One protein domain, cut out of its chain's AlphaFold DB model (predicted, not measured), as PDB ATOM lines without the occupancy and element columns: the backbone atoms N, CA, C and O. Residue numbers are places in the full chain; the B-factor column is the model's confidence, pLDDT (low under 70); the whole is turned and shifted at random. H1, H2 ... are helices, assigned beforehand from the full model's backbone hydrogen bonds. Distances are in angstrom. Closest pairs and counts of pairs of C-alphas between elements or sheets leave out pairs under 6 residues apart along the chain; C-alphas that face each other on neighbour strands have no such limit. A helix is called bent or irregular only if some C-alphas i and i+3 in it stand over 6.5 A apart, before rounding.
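AT A GLANCE: This is residues 2 to 19 and 26 to 60 of the 61 residues of an uncharacterized protein of Nocardioides iriomotensis (UniProt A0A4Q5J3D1). Two helices form an open L: H1 is the shorter limb, and the long, bent H2 sets off from near its last residues and makes the length. The printed part has 53 residues with two named helices, H1 then H2, and no named strand; the class is all helix. It is extended, with a radius of gyration of the C-alphas of 19.6 A and spans of 56 by 27 by 17 A.

IN THESE COORDINATES: H1, residues 2 to 17, begins at C-alpha 2 (55.599, 50.115, 20.994) and is 23.8 A long. H2, residues 26 to 58, was assigned as one helix by its hydrogen bonds but is bent: C-alphas 44 and 47 are 6.9 A apart. Its arms are H2a, residues 26 to 44, 28.3 A, and H2b, residues 47 to 58, 16.5 A, ending at C-alpha 58 (28.787, 7.059, 15.055).

HOW THE PARTS SIT: H1 and H2a are close but not clearly touching; their closest C-alphas, of Ala 16 and Gly 26, are 6.5 A apart. They run opposite ways at a steep tilt of 62 degrees. H2a and H2b stand at a steep tilt of 55 degrees. H1 and H2b are apart. O i to N i+4 pairs are within hydrogen-bond range throughout H2b, in 11 of 12 in H1 and 14 of 15 in H2a.

THE WHOLE: The C-alphas farthest apart, of Arg 18 and Val 60, are 57.8 A apart. Residues 20 to 25 are not printed; C-alphas 19 and 26 are 9.0 A apart across the cut. Residues 2 to 5 and 14 to 19 have pLDDT under 70.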
ATOM      1  N   THR A   2      55.008  50.645  19.740       54.56
ATOM      2  CA  THR A   2      55.599  50.115  20.994       54.56
ATOM      3  C   THR A   2      55.347  50.969  22.243       54.56
ATOM      4  O   THR A   2      55.220  50.456  23.351       54.56
ATOM      5  N   ARG A   3      55.232  52.291  22.069       57.69
ATOM      6  CA  ARG A   3      55.069  53.244  23.179       57.69
ATOM      7  C   ARG A   3      53.683  53.168  23.826       57.69
ATOM      8  O   ARG A   3      53.600  53.293  25.038       57.69
ATOM      9  N   ALA A   4      52.638  52.885  23.041       63.50
ATOM     10  CA  ALA A   4      51.259  52.777  23.527       63.50
ATOM     11  C   ALA A   4      51.058  51.557  24.444       63.50
ATOM     12  O   ALA A   4      50.396  51.641  25.478       63.50
ATOM     13  N   PHE A   5      51.702  50.436  24.106       65.50
ATOM     14  CA  PHE A   5      51.707  49.234  24.942       65.50
ATOM     15  C   PHE A   5      52.467  49.448  26.251       65.50
ATOM     16  O   PHE A   5      52.005  49.026  27.311       65.50
ATOM     17  N   LEU A   6      53.601  50.151  26.197       74.31
ATOM     18  CA  LEU A   6      54.384  50.468  27.389       74.31
ATOM     19  C   LEU A   6      53.597  51.378  28.344       74.31
ATOM     20  O   LEU A   6      53.536  51.115  29.543       74.31
ATOM     21  N   THR A   7      52.933  52.410  27.817       74.56
ATOM     22  CA  THR A   7      52.102  53.315  28.623       74.56
ATOM     23  C   THR A   7      50.899  52.599  29.233       74.56
ATOM     24  O   THR A   7      50.618  52.798  30.414       74.56
ATOM     25  N   ALA A   8      50.244  51.704  28.485       73.06
ATOM     26  CA  ALA A   8      49.131  50.902  28.994       73.06
ATOM     27  C   ALA A   8      49.576  49.947  30.118       73.06
ATOM     28  O   ALA A   8      48.924  49.855  31.159       73.06
ATOM     29  N   ARG A   9      50.734  49.294  29.957       75.50
ATOM     30  CA  ARG A   9      51.315  48.401  30.972       75.50
ATOM     31  C   ARG A   9      51.635  49.151  32.266       75.50
ATOM     32  O   ARG A   9      51.335  48.669  33.354       75.50
ATOM     33  N   LEU A  10      52.202  50.350  32.152       78.50
ATOM     34  CA  LEU A  10      52.553  51.191  33.298       78.50
ATOM     35  C   LEU A  10      51.322  51.789  33.998       78.50
ATOM     36  O   LEU A  10      51.349  51.978  35.215       78.50
ATOM     37  N   ALA A  11      50.249  52.074  33.259       73.44
ATOM     38  CA  ALA A  11      48.978  52.523  33.823       73.44
ATOM     39  C   ALA A  11      48.288  51.404  34.620       73.44
ATOM     40  O   ALA A  11      47.864  51.633  35.754       73.44
ATOM     41  N   ALA A  12      48.273  50.180  34.085       71.50
ATOM     42  CA  ALA A  12      47.713  49.009  34.759       71.50
ATOM     43  C   ALA A  12      48.433  48.689  36.084       71.50
ATOM     44  O   ALA A  12      47.787  48.446  37.103       71.50
ATOM     45  N   LEU A  13      49.769  48.776  36.110       73.06
ATOM     46  CA  LEU A  13      50.561  48.576  37.332       73.06
ATOM     47  C   LEU A  13      50.301  49.655  38.398       73.06
ATOM     48  O   LEU A  13      50.337  49.363  39.593       73.06
ATOM     49  N   ARG A  14      50.026  50.901  37.984       69.19
ATOM     50  CA  ARG A  14      49.670  52.001  38.899       69.19
ATOM     51  C   ARG A  14      48.241  51.895  39.433       69.19
ATOM     52  O   ARG A  14      48.010  52.272  40.577       69.19
ATOM     53  N   ALA A  15      47.298  51.404  38.631       66.75
ATOM     54  CA  ALA A  15      45.921  51.159  39.063       66.75
ATOM     55  C   ALA A  15      45.851  50.018  40.092       66.75
ATOM     56  O   ALA A  15      45.206  50.165  41.122       66.75
ATOM     57  N   ALA A  16      46.619  48.942  39.886       67.88
ATOM     58  CA  ALA A  16      46.696  47.815  40.819       67.88
ATOM     59  C   ALA A  16      47.187  48.195  42.233       67.88
ATOM     60  O   ALA A  16      46.866  47.505  43.195       67.88
ATOM     61  N   ARG A  17      47.957  49.287  42.378       65.69
ATOM     62  CA  ARG A  17      48.448  49.776  43.680       65.69
ATOM     63  C   ARG A  17      47.497  50.741  44.396       65.69
ATOM     64  O   ARG A  17      47.683  50.963  45.586       65.69
ATOM     65  N   ARG A  18      46.501  51.311  43.709       63.00
ATOM     66  CA  ARG A  18      45.530  52.270  44.271       63.00
ATOM     67  C   ARG A  18      44.220  51.588  44.667       63.00
ATOM     68  O   ARG A  18      43.157  52.110  44.377       63.00
ATOM     69  N   GLY A  19      44.297  50.413  45.294       63.69
ATOM     70  CA  GLY A  19      43.131  49.700  45.819       63.69
ATOM     71  C   GLY A  19      42.442  50.488  46.934       63.69
ATOM     72  O   GLY A  19      42.617  50.180  48.112       63.69
ATOM     73  N   GLY A  26      41.080  45.134  39.737       81.25
ATOM     74  CA  GLY A  26      41.290  45.154  38.283       81.25
ATOM     75  C   GLY A  26      41.509  43.767  37.656       81.25
ATOM     76  O   GLY A  26      41.187  43.566  36.489       81.25
ATOM     77  N   TRP A  27      41.993  42.787  38.431       86.19
ATOM     78  CA  TRP A  27      42.125  41.402  37.966       86.19
ATOM     79  C   TRP A  27      40.765  40.728  37.714       86.19
ATOM     80  O   TRP A  27      40.648  39.958  36.764       86.19
ATOM     81  N   VAL A  28      39.730  41.071  38.492       89.69
ATOM     82  CA  VAL A  28      38.374  40.514  38.350       89.69
ATOM     83  C   VAL A  28      37.746  40.973  37.038       89.69
ATOM     84  O   VAL A  28      37.172  40.168  36.307       89.69
ATOM     85  N   MET A  29      37.904  42.249  36.684       89.94
ATOM     86  CA  MET A  29      37.366  42.780  35.428       89.94
ATOM     87  C   MET A  29      37.967  42.074  34.209       89.94
ATOM     88  O   MET A  29      37.248  41.747  33.266       89.94
ATOM     89  N   ILE A  30      39.265  41.758  34.253       89.44
ATOM     90  CA  ILE A  30      39.935  40.991  33.194       89.44
ATOM     91  C   ILE A  30      39.349  39.579  33.109       89.44
ATOM     92  O   ILE A  30      39.054  39.105  32.009       89.44
ATOM     93  N   THR A  31      39.136  38.912  34.248       95.50
ATOM     94  CA  THR A  31      38.537  37.570  34.253       95.50
ATOM     95  C   THR A  31      37.094  37.577  33.759       95.50
ATOM     96  O   THR A  31      36.740  36.707  32.975       95.50
ATOM     97  N   VAL A  32      36.281  38.575  34.127       96.56
ATOM     98  CA  VAL A  32      34.887  38.701  33.666       96.56
ATOM     99  C   VAL A  32      34.835  38.959  32.163       96.56
ATOM    100  O   VAL A  32      34.070  38.310  31.454       96.56
ATOM    101  N   MET A  33      35.694  39.843  31.651       95.62
ATOM    102  CA  MET A  33      35.792  40.110  30.216       95.62
ATOM    103  C   MET A  33      36.220  38.854  29.444       95.62
ATOM    104  O   MET A  33      35.646  38.540  28.405       95.62
ATOM    105  N   THR A  34      37.178  38.098  29.984       97.56
ATOM    106  CA  THR A  34      37.637  36.838  29.383       97.56
ATOM    107  C   THR A  34      36.539  35.777  29.413       97.56
ATOM    108  O   THR A  34      36.278  35.151  28.392       97.56
ATOM    109  N   ALA A  35      35.854  35.604  30.546       97.81
ATOM    110  CA  ALA A  35      34.738  34.670  30.671       97.81
ATOM    111  C   ALA A  35      33.599  35.019  29.699       97.81
ATOM    112  O   ALA A  35      33.061  34.127  29.052       97.81
ATOM    113  N   GLY A  36      33.288  36.309  29.537       98.12
ATOM    114  CA  GLY A  36      32.303  36.786  28.565       98.12
ATOM    115  C   GLY A  36      32.700  36.480  27.120       98.12
ATOM    116  O   GLY A  36      31.885  35.966  26.359       98.12
ATOM    117  N   LEU A  37      33.963  36.723  26.751       98.31
ATOM    118  CA  LEU A  37      34.478  36.381  25.421       98.31
ATOM    119  C   LEU A  37      34.431  34.871  25.160       98.31
ATOM    120  O   LEU A  37      33.974  34.447  24.101       98.31
ATOM    121  N   VAL A  38      34.855  34.059  26.131       97.62
ATOM    122  CA  VAL A  38      34.805  32.595  26.028       97.62
ATOM    123  C   VAL A  38      33.364  32.115  25.879       97.62
ATOM    124  O   VAL A  38      33.093  31.317  24.988       97.62
ATOM    125  N   ALA A  39      32.432  32.628  26.686       97.94
ATOM    126  CA  ALA A  39      31.019  32.272  26.599       97.94
ATOM    127  C   ALA A  39      30.403  32.660  25.245       97.94
ATOM    128  O   ALA A  39      29.662  31.871  24.664       97.94
ATOM    129  N   ALA A  40      30.748  33.835  24.709       97.88
ATOM    130  CA  ALA A  40      30.275  34.289  23.403       97.88
ATOM    131  C   ALA A  40      30.783  33.397  22.259       97.88
ATOM    132  O   ALA A  40      30.004  32.999  21.396       97.88
ATOM    133  N   ILE A  41      32.072  33.038  22.272       97.94
ATOM    134  CA  ILE A  41      32.647  32.110  21.286       97.94
ATOM    135  C   ILE A  41      32.006  30.726  21.429       97.94
ATOM    136  O   ILE A  41      31.623  30.107  20.436       97.94
ATOM    137  N   TRP A  42      31.851  30.250  22.665       97.62
ATOM    138  CA  TRP A  42      31.273  28.944  22.952       97.62
ATOM    139  C   TRP A  42      29.810  28.834  22.509       97.62
ATOM    140  O   TRP A  42      29.414  27.781  22.024       97.62
ATOM    141  N   ALA A  43      29.023  29.911  22.584       97.00
ATOM    142  CA  ALA A  43      27.640  29.919  22.101       97.00
ATOM    143  C   ALA A  43      27.520  29.577  20.603       97.00
ATOM    144  O   ALA A  43      26.532  28.975  20.191       97.00
ATOM    145  N   VAL A  44      28.532  29.925  19.801       96.56
ATOM    146  CA  VAL A  44      28.583  29.610  18.365       96.56
ATOM    147  C   VAL A  44      29.265  28.262  18.115       96.56
ATOM    148  O   VAL A  44      28.798  27.479  17.297       96.56
ATOM    149  N   ALA A  45      30.358  27.971  18.824       96.88
ATOM    150  CA  ALA A  45      31.158  26.765  18.596       96.88
ATOM    151  C   ALA A  45      30.569  25.491  19.232       96.88
ATOM    152  O   ALA A  45      30.818  24.388  18.752       96.88
ATOM    153  N   GLY A  46      29.808  25.621  20.320       96.44
ATOM    154  CA  GLY A  46      29.295  24.502  21.111       96.44
ATOM    155  C   GLY A  46      28.475  23.487  20.303       96.44
ATOM    156  O   GLY A  46      28.802  22.301  20.356       96.44
ATOM    157  N   PRO A  47      27.448  23.910  19.538       95.38
ATOM    158  CA  PRO A  47      26.632  22.995  18.737       95.38
ATOM    159  C   PRO A  47      27.442  22.199  17.705       95.38
ATOM    160  O   PRO A  47      27.248  20.991  17.584       95.38
ATOM    161  N   GLU A  48      28.385  22.852  17.021       96.06
ATOM    162  CA  GLU A  48      29.255  22.224  16.017       96.06
ATOM    163  C   GLU A  48      30.184  21.178  16.637       96.06
ATOM    164  O   GLU A  48      30.304  20.064  16.130       96.06
ATOM    165  N   LEU A  49      30.784  21.482  17.792       96.00
ATOM    166  CA  LEU A  49      31.623  20.522  18.515       96.00
ATOM    167  C   LEU A  49      30.835  19.272  18.931       96.00
ATOM    168  O   LEU A  49      31.357  18.159  18.862       96.00
ATOM    169  N   VAL A  50      29.574  19.437  19.348       96.62
ATOM    170  CA  VAL A  50      28.693  18.309  19.686       96.62
ATOM    171  C   VAL A  50      28.337  17.495  18.443       96.62
ATOM    172  O   VAL A  50      28.316  16.267  18.526       96.62
ATOM    173  N   ALA A  51      28.070  18.146  17.309       96.44
ATOM    174  CA  ALA A  51      27.803  17.467  16.044       96.44
ATOM    175  C   ALA A  51      29.015  16.636  15.597       96.44
ATOM    176  O   ALA A  51      28.894  15.423  15.449       96.44
ATOM    177  N   MET A  52      30.203  17.247  15.543       95.50
ATOM    178  CA  MET A  52      31.457  16.560  15.218       95.50
ATOM    179  C   MET A  52      31.730  15.365  16.136       95.50
ATOM    180  O   MET A  52      32.160  14.310  15.674       95.50
ATOM    181  N   LEU A  53      31.470  15.509  17.442       95.25
ATOM    182  CA  LEU A  53      31.635  14.414  18.395       95.25
ATOM    183  C   LEU A  53      30.652  13.267  18.124       95.25
ATOM    184  O   LEU A  53      31.046  12.105  18.189       95.25
ATOM    185  N   ARG A  54      29.383  13.568  17.831       96.69
ATOM    186  CA  ARG A  54      28.372  12.550  17.502       96.69
ATOM    187  C   ARG A  54      28.718  11.810  16.217       96.69
ATOM    188  O   ARG A  54      28.623  10.587  16.206       96.69
ATOM    189  N   ASP A  55      29.158  12.533  15.194       96.12
ATOM    190  CA  ASP A  55      29.580  11.955  13.919       96.12
ATOM    191  C   ASP A  55      30.775  11.017  14.116       96.12
ATOM    192  O   ASP A  55      30.764   9.881  13.644       96.12
ATOM    193  N   ALA A  56      31.774  11.457  14.889       95.75
ATOM    194  CA  ALA A  56      32.938  10.644  15.215       95.75
ATOM    195  C   ALA A  56      32.564   9.384  16.009       95.75
ATOM    196  O   ALA A  56      33.075   8.314  15.710       95.75
ATOM    197  N   LEU A  57      31.665   9.480  16.995       95.81
ATOM    198  CA  LEU A  57      31.200   8.316  17.763       95.81
ATOM    199  C   LEU A  57      30.391   7.341  16.901       95.81
ATOM    200  O   LEU A  57      30.539   6.131  17.048       95.81
ATOM    201  N   GLY A  58      29.560   7.862  15.997       94.50
ATOM    202  CA  GLY A  58      28.787   7.059  15.055       94.50
ATOM    203  C   GLY A  58      29.647   6.345  14.014       94.50
ATOM    204  O   GLY A  58      29.227   5.316  13.507       94.50
ATOM    205  N   SER A  59      30.852   6.845  13.712       89.75
ATOM    206  CA  SER A  59      31.746   6.206  12.739       89.75
ATOM    207  C   SER A  59      32.525   5.010  13.294       89.75
ATOM    208  O   SER A  59      33.169   4.311  12.517       89.75
ATOM    209  N   VAL A  60      32.567   4.829  14.621       86.00
ATOM    210  CA  VAL A  60      33.328   3.741  15.274       86.00
ATOM    211  C   VAL A  60      32.454   2.534  15.637       86.00
ATOM    212  O   VAL A  60      32.994   1.521  16.081       86.00
TER     213      VAL A  60